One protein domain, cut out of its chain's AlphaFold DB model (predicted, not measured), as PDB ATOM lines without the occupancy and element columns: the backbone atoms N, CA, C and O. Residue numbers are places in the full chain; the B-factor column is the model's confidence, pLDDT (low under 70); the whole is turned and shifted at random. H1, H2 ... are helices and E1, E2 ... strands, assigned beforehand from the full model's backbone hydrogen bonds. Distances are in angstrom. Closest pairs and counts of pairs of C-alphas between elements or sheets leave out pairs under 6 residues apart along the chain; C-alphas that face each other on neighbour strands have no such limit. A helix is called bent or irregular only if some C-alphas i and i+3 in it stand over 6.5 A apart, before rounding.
ATOM      1  N   ARG A   5      17.675   9.348   4.386       90.06
ATOM      2  CA  ARG A   5      16.329   9.265   4.955       90.06
ATOM      3  C   ARG A   5      16.363   9.624   6.424       90.06
ATOM      4  O   ARG A   5      17.173   9.092   7.190       90.06
ATOM      5  N   THR A   6      15.461  10.504   6.815       92.19
ATOM      6  CA  THR A   6      15.326  10.946   8.198       92.19
ATOM      7  C   THR A   6      13.868  10.990   8.604       92.19
ATOM      8  O   THR A   6      12.972  11.067   7.765       92.19
ATOM      9  N   ILE A   7      13.621  10.924   9.907       92.62
ATOM     10  CA  ILE A   7      12.290  11.145  10.464       92.62
ATOM     11  C   ILE A   7      12.399  12.047  11.683       92.62
ATOM     12  O   ILE A   7      13.267  11.847  12.532       92.62
ATOM     13  N   THR A   8      11.488  13.007  11.786       93.19
ATOM     14  CA  THR A   8      11.331  13.869  12.953       93.19
ATOM     15  C   THR A   8      10.246  13.311  13.872       93.19
ATOM     16  O   THR A   8       9.131  13.015  13.434       93.19
ATOM     17  N   THR A   9      10.575  13.169  15.155       93.31
ATOM     18  CA  THR A   9       9.669  12.725  16.220       93.31
ATOM     19  C   THR A   9       9.367  13.839  17.203       93.31
ATOM     20  O   THR A   9      10.273  14.608  17.538       93.31
ATOM     21  N   ARG A  10       8.175  13.810  17.800       94.12
ATOM     22  CA  ARG A  10       7.950  14.356  19.145       94.12
ATOM     23  C   ARG A  10       7.936  13.193  20.133       94.12
ATOM     24  O   ARG A  10       7.185  12.239  19.953       94.12
ATOM     25  N   GLU A  11       8.785  13.261  21.149       93.75
ATOM     26  CA  GLU A  11       8.909  12.233  22.182       93.75
ATOM     27  C   GLU A  11       8.653  12.842  23.552       93.75
ATOM     28  O   GLU A  11       9.275  13.838  23.922       93.75
ATOM     29  N   GLN A  12       7.752  12.227  24.305       95.31
ATOM     30  CA  GLN A  12       7.351  12.610  25.645       95.31
ATOM     31  C   GLN A  12       7.607  11.439  26.590       95.31
ATOM     32  O   GLN A  12       7.151  10.327  26.337       95.31
ATOM     33  N   ILE A  13       8.310  11.684  27.695       94.38
ATOM     34  CA  ILE A  13       8.580  10.680  28.732       94.38
ATOM     35  C   ILE A  13       8.164  11.249  30.083       94.38
ATOM     36  O   ILE A  13       8.541  12.372  30.434       94.38
ATOM     37  N   LYS A  14       7.431  10.458  30.866       94.88
ATOM     38  CA  LYS A  14       7.116  10.769  32.258       94.88
ATOM     39  C   LYS A  14       8.149  10.120  33.176       94.88
ATOM     40  O   LYS A  14       8.230   8.900  33.276       94.88
ATOM     41  N   ILE A  15       8.926  10.941  33.878       89.94
ATOM     42  CA  ILE A  15       9.942  10.496  34.842       89.94
ATOM     43  C   ILE A  15       9.689  11.214  36.163       89.94
ATOM     44  O   ILE A  15       9.589  12.436  36.194       89.94
ATOM     45  N   ASN A  16       9.593  10.464  37.265       90.62
ATOM     46  CA  ASN A  16       9.371  11.011  38.613       90.62
ATOM     47  C   ASN A  16       8.155  11.956  38.711       90.62
ATOM     48  O   ASN A  16       8.179  12.946  39.437       90.62
ATOM     49  N   GLY A  17       7.087  11.664  37.963       90.81
ATOM     50  CA  GLY A  17       5.875  12.484  37.958       90.81
ATOM     51  C   GLY A  17       5.963  13.761  37.116       90.81
ATOM     52  O   GLY A  17       5.029  14.558  37.153       90.81
ATOM     53  N   GLU A  18       7.044  13.972  36.364       95.44
ATOM     54  CA  GLU A  18       7.219  15.118  35.469       95.44
ATOM     55  C   GLU A  18       7.350  14.667  34.023       95.44
ATOM     56  O   GLU A  18       8.053  13.701  33.720       95.44
ATOM     57  N   VAL A  19       6.686  15.390  33.124       96.75
ATOM     58  CA  VAL A  19       6.802  15.146  31.690       96.75
ATOM     59  C   VAL A  19       7.959  15.953  31.124       96.75
ATOM     60  O   VAL A  19       8.065  17.172  31.302       96.75
ATOM     61  N   LYS A  20       8.823  15.244  30.407       96.00
ATOM     62  CA  LYS A  20       9.853  15.817  29.553       96.00
ATOM     63  C   LYS A  20       9.481  15.569  28.108       96.00
ATOM     64  O   LYS A  20       8.992  14.491  27.785       96.00
ATOM     65  N   GLU A  21       9.748  16.540  27.252       95.25
ATOM     66  CA  GLU A  21       9.486  16.447  25.820       95.25
ATOM     67  C   GLU A  21      10.741  16.786  25.023       95.25
ATOM     68  O   GLU A  21      11.527  17.641  25.432       95.25
ATOM     69  N   ARG A  22      10.933  16.129  23.882       94.06
ATOM     70  CA  ARG A  22      11.889  16.555  22.861       94.06
ATOM     71  C   ARG A  22      11.287  16.444  21.472       94.06
ATOM     72  O   ARG A  22      10.504  15.541  21.187       94.06
ATOM     73  N   THR A  23      11.766  17.302  20.581       94.25
ATOM     74  CA  THR A  23      11.630  17.118  19.137       94.25
ATOM     75  C   THR A  23      13.000  16.805  18.562       94.25
ATOM     76  O   THR A  23      13.943  17.570  18.773       94.25
ATOM     77  N   ALA A  24      13.119  15.675  17.868       94.06
ATOM     78  CA  ALA A  24      14.388  15.193  17.335       94.06
ATOM     79  C   ALA A  24      14.209  14.593  15.939       94.06
ATOM     80  O   ALA A  24      13.253  13.868  15.688       94.06
ATOM     81  N   THR A  25      15.165  14.869  15.062       94.44
ATOM     82  CA  THR A  25      15.289  14.297  13.721       94.44
ATOM     83  C   THR A  25      16.327  13.184  13.770       94.44
ATOM     84  O   THR A  25      17.451  13.401  14.236       94.44
ATOM     85  N   HIS A  26      15.945  11.996  13.312       93.31
ATOM     86  CA  HIS A  26      16.696  10.747  13.423       93.31
ATOM     87  C   HIS A  26      17.097  10.214  12.055       93.31
ATOM     88  O   HIS A  26      16.406  10.446  11.068       93.31
ATOM     89  N   ILE A  27      18.182   9.441  12.019       92.69
ATOM     90  CA  ILE A  27      18.592   8.678  10.838       92.69
ATOM     91  C   ILE A  27      17.712   7.437  10.720       92.69
ATOM     92  O   ILE A  27      17.523   6.725  11.705       92.69
ATOM     93  N   VAL A  28      17.225   7.154   9.516       90.31
ATOM     94  CA  VAL A  28      16.471   5.938   9.199       90.31
ATOM     95  C   VAL A  28      17.417   4.874   8.645       90.31
ATOM     96  O   VAL A  28      18.193   5.156   7.737       90.31
ATOM     97  N   THR A  29      17.345   3.650   9.170       82.31
ATOM     98  CA  THR A  29      18.217   2.529   8.754       82.31
ATOM     99  C   THR A  29      17.471   1.303   8.244       82.31
ATOM    100  O   THR A  29      18.090   0.418   7.656       82.31
ATOM    101  N   GLY A  30      16.154   1.238   8.438       72.44
ATOM    102  CA  GLY A  30      15.340   0.113   7.977       72.44
ATOM    103  C   GLY A  30      14.959   0.192   6.503       72.44
ATOM    104  O   GLY A  30      14.623   1.264   5.996       72.44
ATOM    105  N   ALA A  31      14.886  -0.964   5.834       68.06
ATOM    106  CA  ALA A  31      14.444  -1.070   4.436       68.06
ATOM    107  C   ALA A  31      13.033  -0.489   4.209       68.06
ATOM    108  O   ALA A  31      12.725   0.032   3.137       68.06
ATOM    109  N   HIS A  32      12.184  -0.541   5.238       67.94
ATOM    110  CA  HIS A  32      10.809  -0.042   5.198       67.94
ATOM    111  C   HIS A  32      10.665   1.412   5.667       67.94
ATOM    112  O   HIS A  32       9.590   1.988   5.554       67.94
ATOM    113  N   GLY A  33      11.741   2.036   6.149       64.75
ATOM    114  CA  GLY A  33      11.734   3.440   6.548       64.75
ATOM    115  C   GLY A  33      11.176   3.737   7.943       64.75
ATOM    116  O   GLY A  33      11.052   4.900   8.293       64.75
ATOM    117  N   TYR A  34      10.834   2.719   8.736       67.56
ATOM    118  CA  TYR A  34      10.234   2.902  10.068       67.56
ATOM    119  C   TYR A  34      11.236   2.770  11.219       67.56
ATOM    120  O   TYR A  34      10.975   3.247  12.322       67.56
ATOM    121  N   GLU A  35      12.377   2.136  10.964       80.75
ATOM    122  CA  GLU A  35      13.412   1.880  11.962       80.75
ATOM    123  C   GLU A  35      14.395   3.045  11.960       80.75
ATOM    124  O   GLU A  35      15.033   3.332  10.939       80.75
ATOM    125  N   THR A  36      14.506   3.721  13.102       84.81
ATOM    126  CA  THR A  36      15.553   4.719  13.299       84.81
ATOM    127  C   THR A  36      16.805   4.048  13.847       84.81
ATOM    128  O   THR A  36      16.745   3.014  14.509       84.81
ATOM    129  N   LEU A  37      17.955   4.671  13.616       84.12
ATOM    130  CA  LEU A  37      19.243   4.182  14.097       84.12
ATOM    131  C   LEU A  37      19.334   4.110  15.634       84.12
ATOM    132  O   LEU A  37      20.186   3.404  16.167       84.12
ATOM    133  N   CYS A  38      18.510   4.874  16.358       84.44
ATOM    134  CA  CYS A  38      18.676   5.086  17.797       84.44
ATOM    135  C   CYS A  38      17.463   4.750  18.670       84.44
ATOM    136  O   CYS A  38      17.624   4.659  19.886       84.44
ATOM    137  N   THR A  39      16.273   4.597  18.092       69.00
ATOM    138  CA  THR A  39      15.049   4.269  18.828       69.00
ATOM    139  C   THR A  39      14.425   2.991  18.289       69.00
ATOM    140  O   THR A  39      14.597   2.636  17.126       69.00
ATOM    141  N   SER A  40      13.601   2.349  19.114       62.34
ATOM    142  CA  SER A  40      12.726   1.244  18.707       62.34
ATOM    143  C   SER A  40      11.513   1.698  17.864       62.34
ATOM    144  O   SER A  40      10.499   1.005  17.837       62.34
ATOM    145  N   GLY A  41      11.572   2.865  17.208       66.00
ATOM    146  CA  GLY A  41      10.468   3.446  16.428       66.00
ATOM    147  C   GLY A  41       9.562   4.414  17.211       66.00
ATOM    148  O   GLY A  41       9.980   4.988  18.218       66.00
ATOM    149  N   TYR A  42       8.334   4.609  16.710       78.69
ATOM    150  CA  TYR A  42       7.274   5.479  17.254       78.69
ATOM    151  C   TYR A  42       6.274   4.614  18.028       78.69
ATOM    152  O   TYR A  42       5.543   3.840  17.411       78.69
ATOM    153  N   ASN A  43       6.270   4.692  19.360       85.88
ATOM    154  CA  ASN A  43       5.490   3.801  20.223       85.88
ATOM    155  C   ASN A  43       4.863   4.558  21.398       85.88
ATOM    156  O   ASN A  43       5.324   5.634  21.779       85.88
ATOM    157  N   ILE A  44       3.833   3.951  21.990       92.12
ATOM    158  CA  ILE A  44       3.202   4.403  23.233       92.12
ATOM    159  C   ILE A  44       3.369   3.295  24.268       92.12
ATOM    160  O   ILE A  44       2.893   2.182  24.048       92.12
ATOM    161  N   ASP A  45       3.963   3.624  25.413       92.81
ATOM    162  CA  ASP A  45       4.095   2.708  26.542       92.81
ATOM    163  C   ASP A  45       3.210   3.151  27.706       92.81
ATOM    164  O   ASP A  45       3.069   4.343  28.013       92.81
ATOM    165  N   ARG A  46       2.626   2.161  28.384       94.44
ATOM    166  CA  ARG A  46       1.781   2.354  29.563       94.44
ATOM    167  C   ARG A  46       2.343   1.595  30.761       94.44
ATOM    168  O   ARG A  46       2.918   0.524  30.590       94.44
ATOM    169  N   ASN A  47       2.158   2.135  31.965       92.75
ATOM    170  CA  ASN A  47       2.439   1.400  33.201       92.75
ATOM    171  C   ASN A  47       1.328   0.377  33.516       92.75
ATOM    172  O   ASN A  47       0.319   0.286  32.815       92.75
ATOM    173  N   GLU A  48       1.500  -0.380  34.600       94.56
ATOM    174  CA  GLU A  48       0.536  -1.394  35.055       94.56
ATOM    175  C   GLU A  48      -0.852  -0.816  35.383       94.56
ATOM    176  O   GLU A  48      -1.851  -1.529  35.336       94.56
ATOM    177  N   GLN A  49      -0.933   0.482  35.690       92.94
ATOM    178  CA  GLN A  49      -2.173   1.203  35.977       92.94
ATOM    179  C   GLN A  49      -2.839   1.760  34.704       92.94
ATOM    180  O   GLN A  49      -3.889   2.396  34.782       92.94
ATOM    181  N   GLY A  50      -2.257   1.515  33.524       92.12
ATOM    182  CA  GLY A  50      -2.773   1.963  32.229       92.12
ATOM    183  C   GLY A  50      -2.427   3.410  31.872       92.12
ATOM    184  O   GLY A  50      -2.861   3.898  30.823       92.12
ATOM    185  N   GLU A  51      -1.642   4.088  32.706       92.81
ATOM    186  CA  GLU A  51      -1.183   5.457  32.493       92.81
ATOM    187  C   GLU A  51      -0.072   5.502  31.438       92.81
ATOM    188  O   GLU A  51       0.813   4.647  31.432       92.81
ATOM    189  N   ILE A  52      -0.094   6.509  30.565       95.00
ATOM    190  CA  ILE A  52       0.919   6.696  29.521       95.00
ATOM    191  C   ILE A  52       2.203   7.244  30.149       95.00
ATOM    192  O   ILE A  52       2.221   8.354  30.680       95.00
ATOM    193  N   ILE A  53       3.284   6.469  30.056       95.19
ATOM    194  CA  ILE A  53       4.602   6.835  30.599       95.19
ATOM    195  C   ILE A  53       5.599   7.242  29.515       95.19
ATOM    196  O   ILE A  53       6.584   7.920  29.810       95.19
ATOM    197  N   HIS A  54       5.331   6.871  28.266       94.50
ATOM    198  CA  HIS A  54       6.131   7.251  27.113       94.50
ATOM    199  C   HIS A  54       5.241   7.326  25.869       94.50
ATOM    200  O   HIS A  54       4.390   6.465  25.650       94.50
ATOM    201  N   ASN A  55       5.427   8.377  25.078       93.75
ATOM    202  CA  ASN A  55       4.808   8.564  23.774       93.75
ATOM    203  C   ASN A  55       5.875   9.075  22.809       93.75
ATOM    204  O   ASN A  55       6.488  10.106  23.066       93.75
ATOM    205  N   CYS A  56       6.074   8.384  21.698       92.12
ATOM    206  CA  CYS A  56       6.919   8.837  20.609       92.12
ATOM    207  C   CYS A  56       6.107   8.777  19.321       92.12
ATOM    208  O   CYS A  56       5.712   7.699  18.881       92.12
ATOM    209  N   GLU A  57       5.865   9.933  18.715       92.06
ATOM    210  CA  GLU A  57       5.081  10.065  17.490       92.06
ATOM    211  C   GLU A  57       5.931  10.616  16.347       92.06
ATOM    212  O   GLU A  57       6.839  11.427  16.546       92.06
ATOM    213  N   LYS A  58       5.620  10.180  15.126       92.25
ATOM    214  CA  LYS A  58       6.216  10.719  13.905       92.25
ATOM    215  C   LYS A  58       5.516  12.015  13.515       92.25
ATOM    216  O   LYS A  58       4.298  12.010  13.357       92.25
ATOM    217  N   ILE A  59       6.287  13.073  13.271       93.56
ATOM    218  CA  ILE A  59       5.758  14.391  12.886       93.56
ATOM    219  C   ILE A  59       6.354  14.962  11.588       93.56
ATOM    220  O   ILE A  59       5.825  15.943  11.078       93.56
ATOM    221  N   GLY A  60       7.412  14.363  11.031       92.38
ATOM    222  CA  GLY A  60       8.020  14.805   9.767       92.38
ATOM    223  C   GLY A  60       8.926  13.742   9.148       92.38
ATOM    224  O   GLY A  60       9.358  12.833   9.847       92.38
ATOM    225  N   GLU A  61       9.215  13.831   7.851       92.38
ATOM    226  CA  GLU A  61      10.086  12.895   7.116       92.38
ATOM    227  C   GLU A  61      11.054  13.660   6.208       92.38
ATOM    228  O   GLU A  61      10.719  14.737   5.719       92.38
ATOM    229  N   ASP A  62      12.233  13.084   5.970       91.00
ATOM    230  CA  ASP A  62      13.275  13.584   5.064       91.00
ATOM    231  C   ASP A  62      13.708  15.042   5.348       91.00
ATOM    232  O   ASP A  62      14.102  15.800   4.458       91.00
ATOM    233  N   GLU A  63      13.676  15.426   6.627       90.25
ATOM    234  CA  GLU A  63      14.156  16.707   7.138       90.25
ATOM    235  C   GLU A  63      15.636  16.641   7.542       90.25
ATOM    236  O   GLU A  63      16.103  15.685   8.165       90.25
ATOM    237  N   LEU A  64      16.383  17.696   7.225       90.94
ATOM    238  CA  LEU A  64      17.736  17.932   7.725       90.94
ATOM    239  C   LEU A  64      17.798  19.327   8.359       90.94
ATOM    240  O   LEU A  64      17.076  20.227   7.919       90.94
ATOM    241  N   PRO A  65      18.673  19.547   9.355       94.81
ATOM    242  CA  PRO A  65      19.700  18.627   9.866       94.81
ATOM    243  C   PRO A  65      19.192  17.559  10.859       94.81
ATOM    244  O   PRO A  65      18.162  17.726  11.508       94.81
ATOM    245  N   VAL A  66      19.959  16.475  11.030       94.50
ATOM    246  CA  VAL A  66      19.776  15.474  12.097       94.50
ATOM    247  C   VAL A  66      20.084  16.121  13.447       94.50
ATOM    248  O   VAL A  66      21.171  16.660  13.651       94.50
ATOM    249  N   THR A  67      19.146  16.034  14.388       95.50
ATOM    250  CA  THR A  67      19.259  16.653  15.723       95.50
ATOM    251  C   THR A  67      19.338  15.623  16.851       95.50
ATOM    252  O   THR A  67      19.665  15.975  17.977       95.50
ATOM    253  N   CYS A  68      19.084  14.337  16.586       92.75
ATOM    254  CA  CYS A  68      19.164  13.303  17.615       92.75
ATOM    255  C   CYS A  68      20.617  13.065  18.094       92.75
ATOM    256  O   CYS A  68      21.451  12.603  17.302       92.75
ATOM    257  N   PRO A  69      20.926  13.272  19.394       90.25
ATOM    258  CA  PRO A  69      22.279  13.084  19.920       90.25
ATOM    259  C   PRO A  69      22.786  11.647  19.774       90.25
ATOM    260  O   PRO A  69      23.949  11.432  19.443       90.25
ATOM    261  N   THR A  70      21.913  10.653  19.956       90.25
ATOM    262  CA  THR A  70      22.286   9.242  19.812       90.25
ATOM    263  C   THR A  70      22.638   8.916  18.365       90.25
ATOM    264  O   THR A  70      23.690   8.331  18.124       90.25
ATOM    265  N   CYS A  71      21.828   9.365  17.392       91.94
ATOM    266  CA  CYS A  71      22.160   9.222  15.970       91.94
ATOM    267  C   CYS A  71      23.516   9.859  15.651       91.94
ATOM    268  O   CYS A  71      24.310   9.267  14.932       91.94
ATOM    269  N   ARG A  72      23.825  11.026  16.229       90.75
ATOM    270  CA  ARG A  72      25.128  11.686  16.060       90.75
ATOM    271  C   ARG A  72      26.300  10.896  16.650       90.75
ATOM    272  O   ARG A  72      27.419  11.026  16.166       90.75
ATOM    273  N   VAL A  73      26.096  10.097  17.690       90.56
ATOM    274  CA  VAL A  73      27.183   9.266  18.228       90.56
ATOM    275  C   VAL A  73      27.457   8.074  17.315       90.56
ATOM    276  O   VAL A  73      28.614   7.710  17.148       90.56
ATOM    277  N   VAL A  74      26.426   7.493  16.697       90.12
ATOM    278  CA  VAL A  74      26.522   6.180  16.033       90.12
ATOM    279  C   VAL A  74      26.330   6.227  14.505       90.12
ATOM    280  O   VAL A  74      26.310   5.188  13.851       90.12
ATOM    281  N   TRP A  75      26.220   7.416  13.896       90.81
ATOM    282  CA  TRP A  75      25.941   7.583  12.456       90.81
ATOM    283  C   TRP A  75      26.929   6.879  11.534       90.81
ATOM    284  O   TRP A  75      26.563   6.489  10.430       90.81
ATOM    285  N   PHE A  76      28.178   6.712  11.969       86.62
ATOM    286  CA  PHE A  76      29.231   6.112  11.155       86.62
ATOM    287  C   PHE A  76      28.908   4.663  10.754       86.62
ATOM    288  O   PHE A  76      29.487   4.155   9.801       86.62
ATOM    289  N   HIS A  77      27.944   4.011  11.415       82.88
ATOM    290  CA  HIS A  77      27.434   2.703  11.007       82.88
ATOM    291  C   HIS A  77      26.624   2.728   9.699       82.88
ATOM    292  O   HIS A  77      26.532   1.696   9.037       82.88
ATOM    293  N   THR A  78      26.061   3.870   9.287       80.06
ATOM    294  CA  THR A  78      25.191   3.954   8.097       80.06
ATOM    295  C   THR A  78      25.929   4.353   6.822       80.06
ATOM    296  O   THR A  78      25.407   4.115   5.743       80.06
ATOM    297  N   HIS A  79      27.137   4.922   6.914       81.06
ATOM    298  CA  HIS A  79      27.984   5.381   5.791       81.06
ATOM    299  C   HIS A  79      27.358   6.429   4.836       81.06
ATOM    300  O   HIS A  79      28.064   6.980   3.993       81.06
ATOM    301  N   GLU A  80      26.066   6.739   4.964       86.38
ATOM    302  CA  GLU A  80      25.322   7.676   4.106       86.38
ATOM    303  C   GLU A  80      25.336   9.122   4.621       86.38
ATOM    304  O   GLU A  80      25.084  10.063   3.867       86.38
ATOM    305  N   PHE A  81      25.625   9.301   5.909       90.38
ATOM    306  CA  PHE A  81      25.625  10.594   6.586       90.38
ATOM    307  C   PHE A  81      27.051  11.103   6.787       90.38
ATOM    308  O   PHE A  81      28.014  10.343   6.785       90.38
ATOM    309  N   SER A  82      27.186  12.412   6.955       91.62
ATOM    310  CA  SER A  82      28.437  13.109   7.240       91.62
ATOM    311  C   SER A  82      28.223  14.103   8.377       91.62
ATOM    312  O   SER A  82      27.091  14.489   8.655       91.62
ATOM    313  N   LEU A  83      29.295  14.589   9.007       89.25
ATOM    314  CA  LEU A  83      29.185  15.552  10.113       89.25
ATOM    315  C   LEU A  83      28.421  16.843   9.752       89.25
ATOM    316  O   LEU A  83      27.831  17.450  10.639       89.25
ATOM    317  N   ASN A  84      28.382  17.229   8.472       92.19
ATOM    318  CA  ASN A  84      27.648  18.409   7.999       92.19
ATOM    319  C   ASN A  84      26.124  18.217   7.975       92.19
ATOM    320  O   ASN A  84      25.393  19.192   7.827       92.19
ATOM    321  N   ASP A  85      25.640  16.982   8.110       93.81
ATOM    322  CA  ASP A  85      24.209  16.671   8.145       93.81
ATOM    323  C   ASP A  85      23.613  16.812   9.552       93.81
ATOM    324  O   ASP A  85      22.412  16.612   9.723       93.81
ATOM    325  N   PHE A  86      24.430  17.136  10.560       93.94
ATOM    326  CA  PHE A  86      24.013  17.228  11.958       93.94
ATOM    327  C   PHE A  86      23.937  18.668  12.433       93.94
ATOM    328  O   PHE A  86      24.827  19.481  12.173       93.94
ATOM    329  N   ASP A  87      22.922  18.948  13.241       92.50
ATOM    330  CA  ASP A  87      22.902  20.150  14.050       92.50
ATOM    331  C   ASP A  87      23.744  19.897  15.296       92.50
ATOM    332  O   ASP A  87      23.381  19.124  16.182       92.50
ATOM    333  N   THR A  88      24.929  20.495  15.324       80.56
ATOM    334  CA  THR A  88      25.883  20.319  16.426       80.56
ATOM    335  C   THR A  88      25.901  21.501  17.384       80.56
ATOM    336  O   THR A  88      26.607  21.445  18.390       80.56
ATOM    337  N   LEU A  89      25.152  22.559  17.059       82.38
ATOM    338  CA  LEU A  89      25.189  23.838  17.757       82.38
ATOM    339  C   LEU A  89      23.873  24.149  18.460       82.38
ATOM    340  O   LEU A  89      23.897  24.830  19.483       82.38
ATOM    341  N   SER A  90      22.738  23.687  17.934       78.69
ATOM    342  CA  SER A  90      21.470  23.871  18.627       78.69
ATOM    343  C   SER A  90      21.281  22.835  19.732       78.69
ATOM    344  O   SER A  90      21.741  21.698  19.654       78.69
ATOM    345  N   GLU A  91      20.543  23.226  20.769       85.19
ATOM    346  CA  GLU A  91      20.061  22.302  21.798       85.19
ATOM    347  C   GLU A  91      18.831  21.499  21.324       85.19
ATOM    348  O   GLU A  91      18.152  20.862  22.132       85.19
ATOM    349  N   LYS A  92      18.508  21.518  20.017       85.19
ATOM    350  CA  LYS A  92      17.419  20.705  19.461       85.19
ATOM    351  C   LYS A  92      17.745  19.223  19.631       85.19
ATOM    352  O   LYS A  92      18.897  18.810  19.561       85.19
ATOM    353  N   GLY A  93      16.714  18.416  19.857       87.25
ATOM    354  CA  GLY A  93      16.865  16.998  20.182       87.25
ATOM    355  C   GLY A  93      17.119  16.703  21.664       87.25
ATOM    356  O   GLY A  93      17.049  15.535  22.058       87.25
ATOM    357  N   ASN A  94      17.349  17.723  22.500       92.00
ATOM    358  CA  ASN A  94      17.397  17.561  23.952       92.00
ATOM    359  C   ASN A  94      15.996  17.574  24.567       92.00
ATOM    360  O   ASN A  94      15.075  18.215  24.064       92.00
ATOM    361  N   PHE A  95      15.857  16.870  25.690       92.69
ATOM    362  CA  PHE A  95      14.645  16.910  26.496       92.69
ATOM    363  C   PHE A  95      14.539  18.213  27.277       92.69
ATOM    364  O   PHE A  95      15.475  18.611  27.971       92.69
ATOM    365  N   VAL A  96      13.352  18.805  27.241       94.94
ATOM    366  CA  VAL A  96      12.971  19.968  28.037       94.94
ATOM    367  C   VAL A  96      11.820  19.608  28.973       94.94
ATOM    368  O   VAL A  96      10.999  18.743  28.669       94.94
TER     369      VAL A  96
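What this domain is: This is residues 5 to 96 of the 105 residues of an uncharacterized protein of Raoultella planticola (UniProt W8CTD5). Two strand hairpins, E1 with E2 and E3 with E4, lie side by side as one long, twisted sheet, with both hairpin turns at one end and a short helix, H1, near E2 toward the other end. Residues 28 to 43 make a long loop between the hairpins, and residues 78 to 96 run on from H1 and fold back until their end lies beside E2. The printed part has 92 residues with four named strands and one named helix, in the order E1 E2 E3 E4 H1; the sheet's order is E2 E1 E4 E3, antiparallel throughout. The class is mixed, helices and strands, though under half of the residues, 42 of 92, are in named elements. The whole is compact, with a radius of gyration of the C-alphas of 13.7 A and spans of 43 by 30 by 20 A.

Where its parts are: E1, residues 6 to 15, begins with C-alpha 6 at (15.326, 10.946, 8.198) and is 27.2 A long. E2, residues 18 to 27, is 27.9 A long and ends with C-alpha 27 at (18.592, 8.678, 10.838). E3 has three residues, 44 to 46. E4, residues 52 to 61, is 25.0 A long. H1, residues 69 to 77, is 14.6 A long and ends with C-alpha 77 at (27.434, 2.703, 11.007). H1 is irregular: C-alphas 73 and 76 are 8.0 A apart.

How they stand to each other: In the sheet, E2 and E3 are edge strands, and E1 and E4 are inner strands. E1 and E2 form a hairpin, antiparallel at 161 degrees, with N 9 and O 24 within hydrogen-bond range at 2.8 A. E1 and E4 are antiparallel at 164 degrees, with N 12 and O 55 within hydrogen-bond range at 2.8 A. E3 and E4 form a hairpin, antiparallel at 179 degrees, with N 45 and O 54 within hydrogen-bond range at 2.9 A. E1 and E3 are apart, and so are E2 and E3. H1 is on the sheet but only grazes it, with its residues 69 to 75; the closest C-alphas of E2 and H1 are those of His 26 and Cys 71, 6.2 A apart. In H1, 3 of 5 O i to N i+4 pairs are within hydrogen-bond range.

The domain as a whole: The two C-alphas farthest apart, those of Gln 49 and Asn 84, are 44.4 A apart. The printed part has no cut. The link from E2 to E3 is long, with 16 residues between them. The mean pLDDT of the printed part is 88.7; residues 31 to 34 and 39 to 41 are under 70.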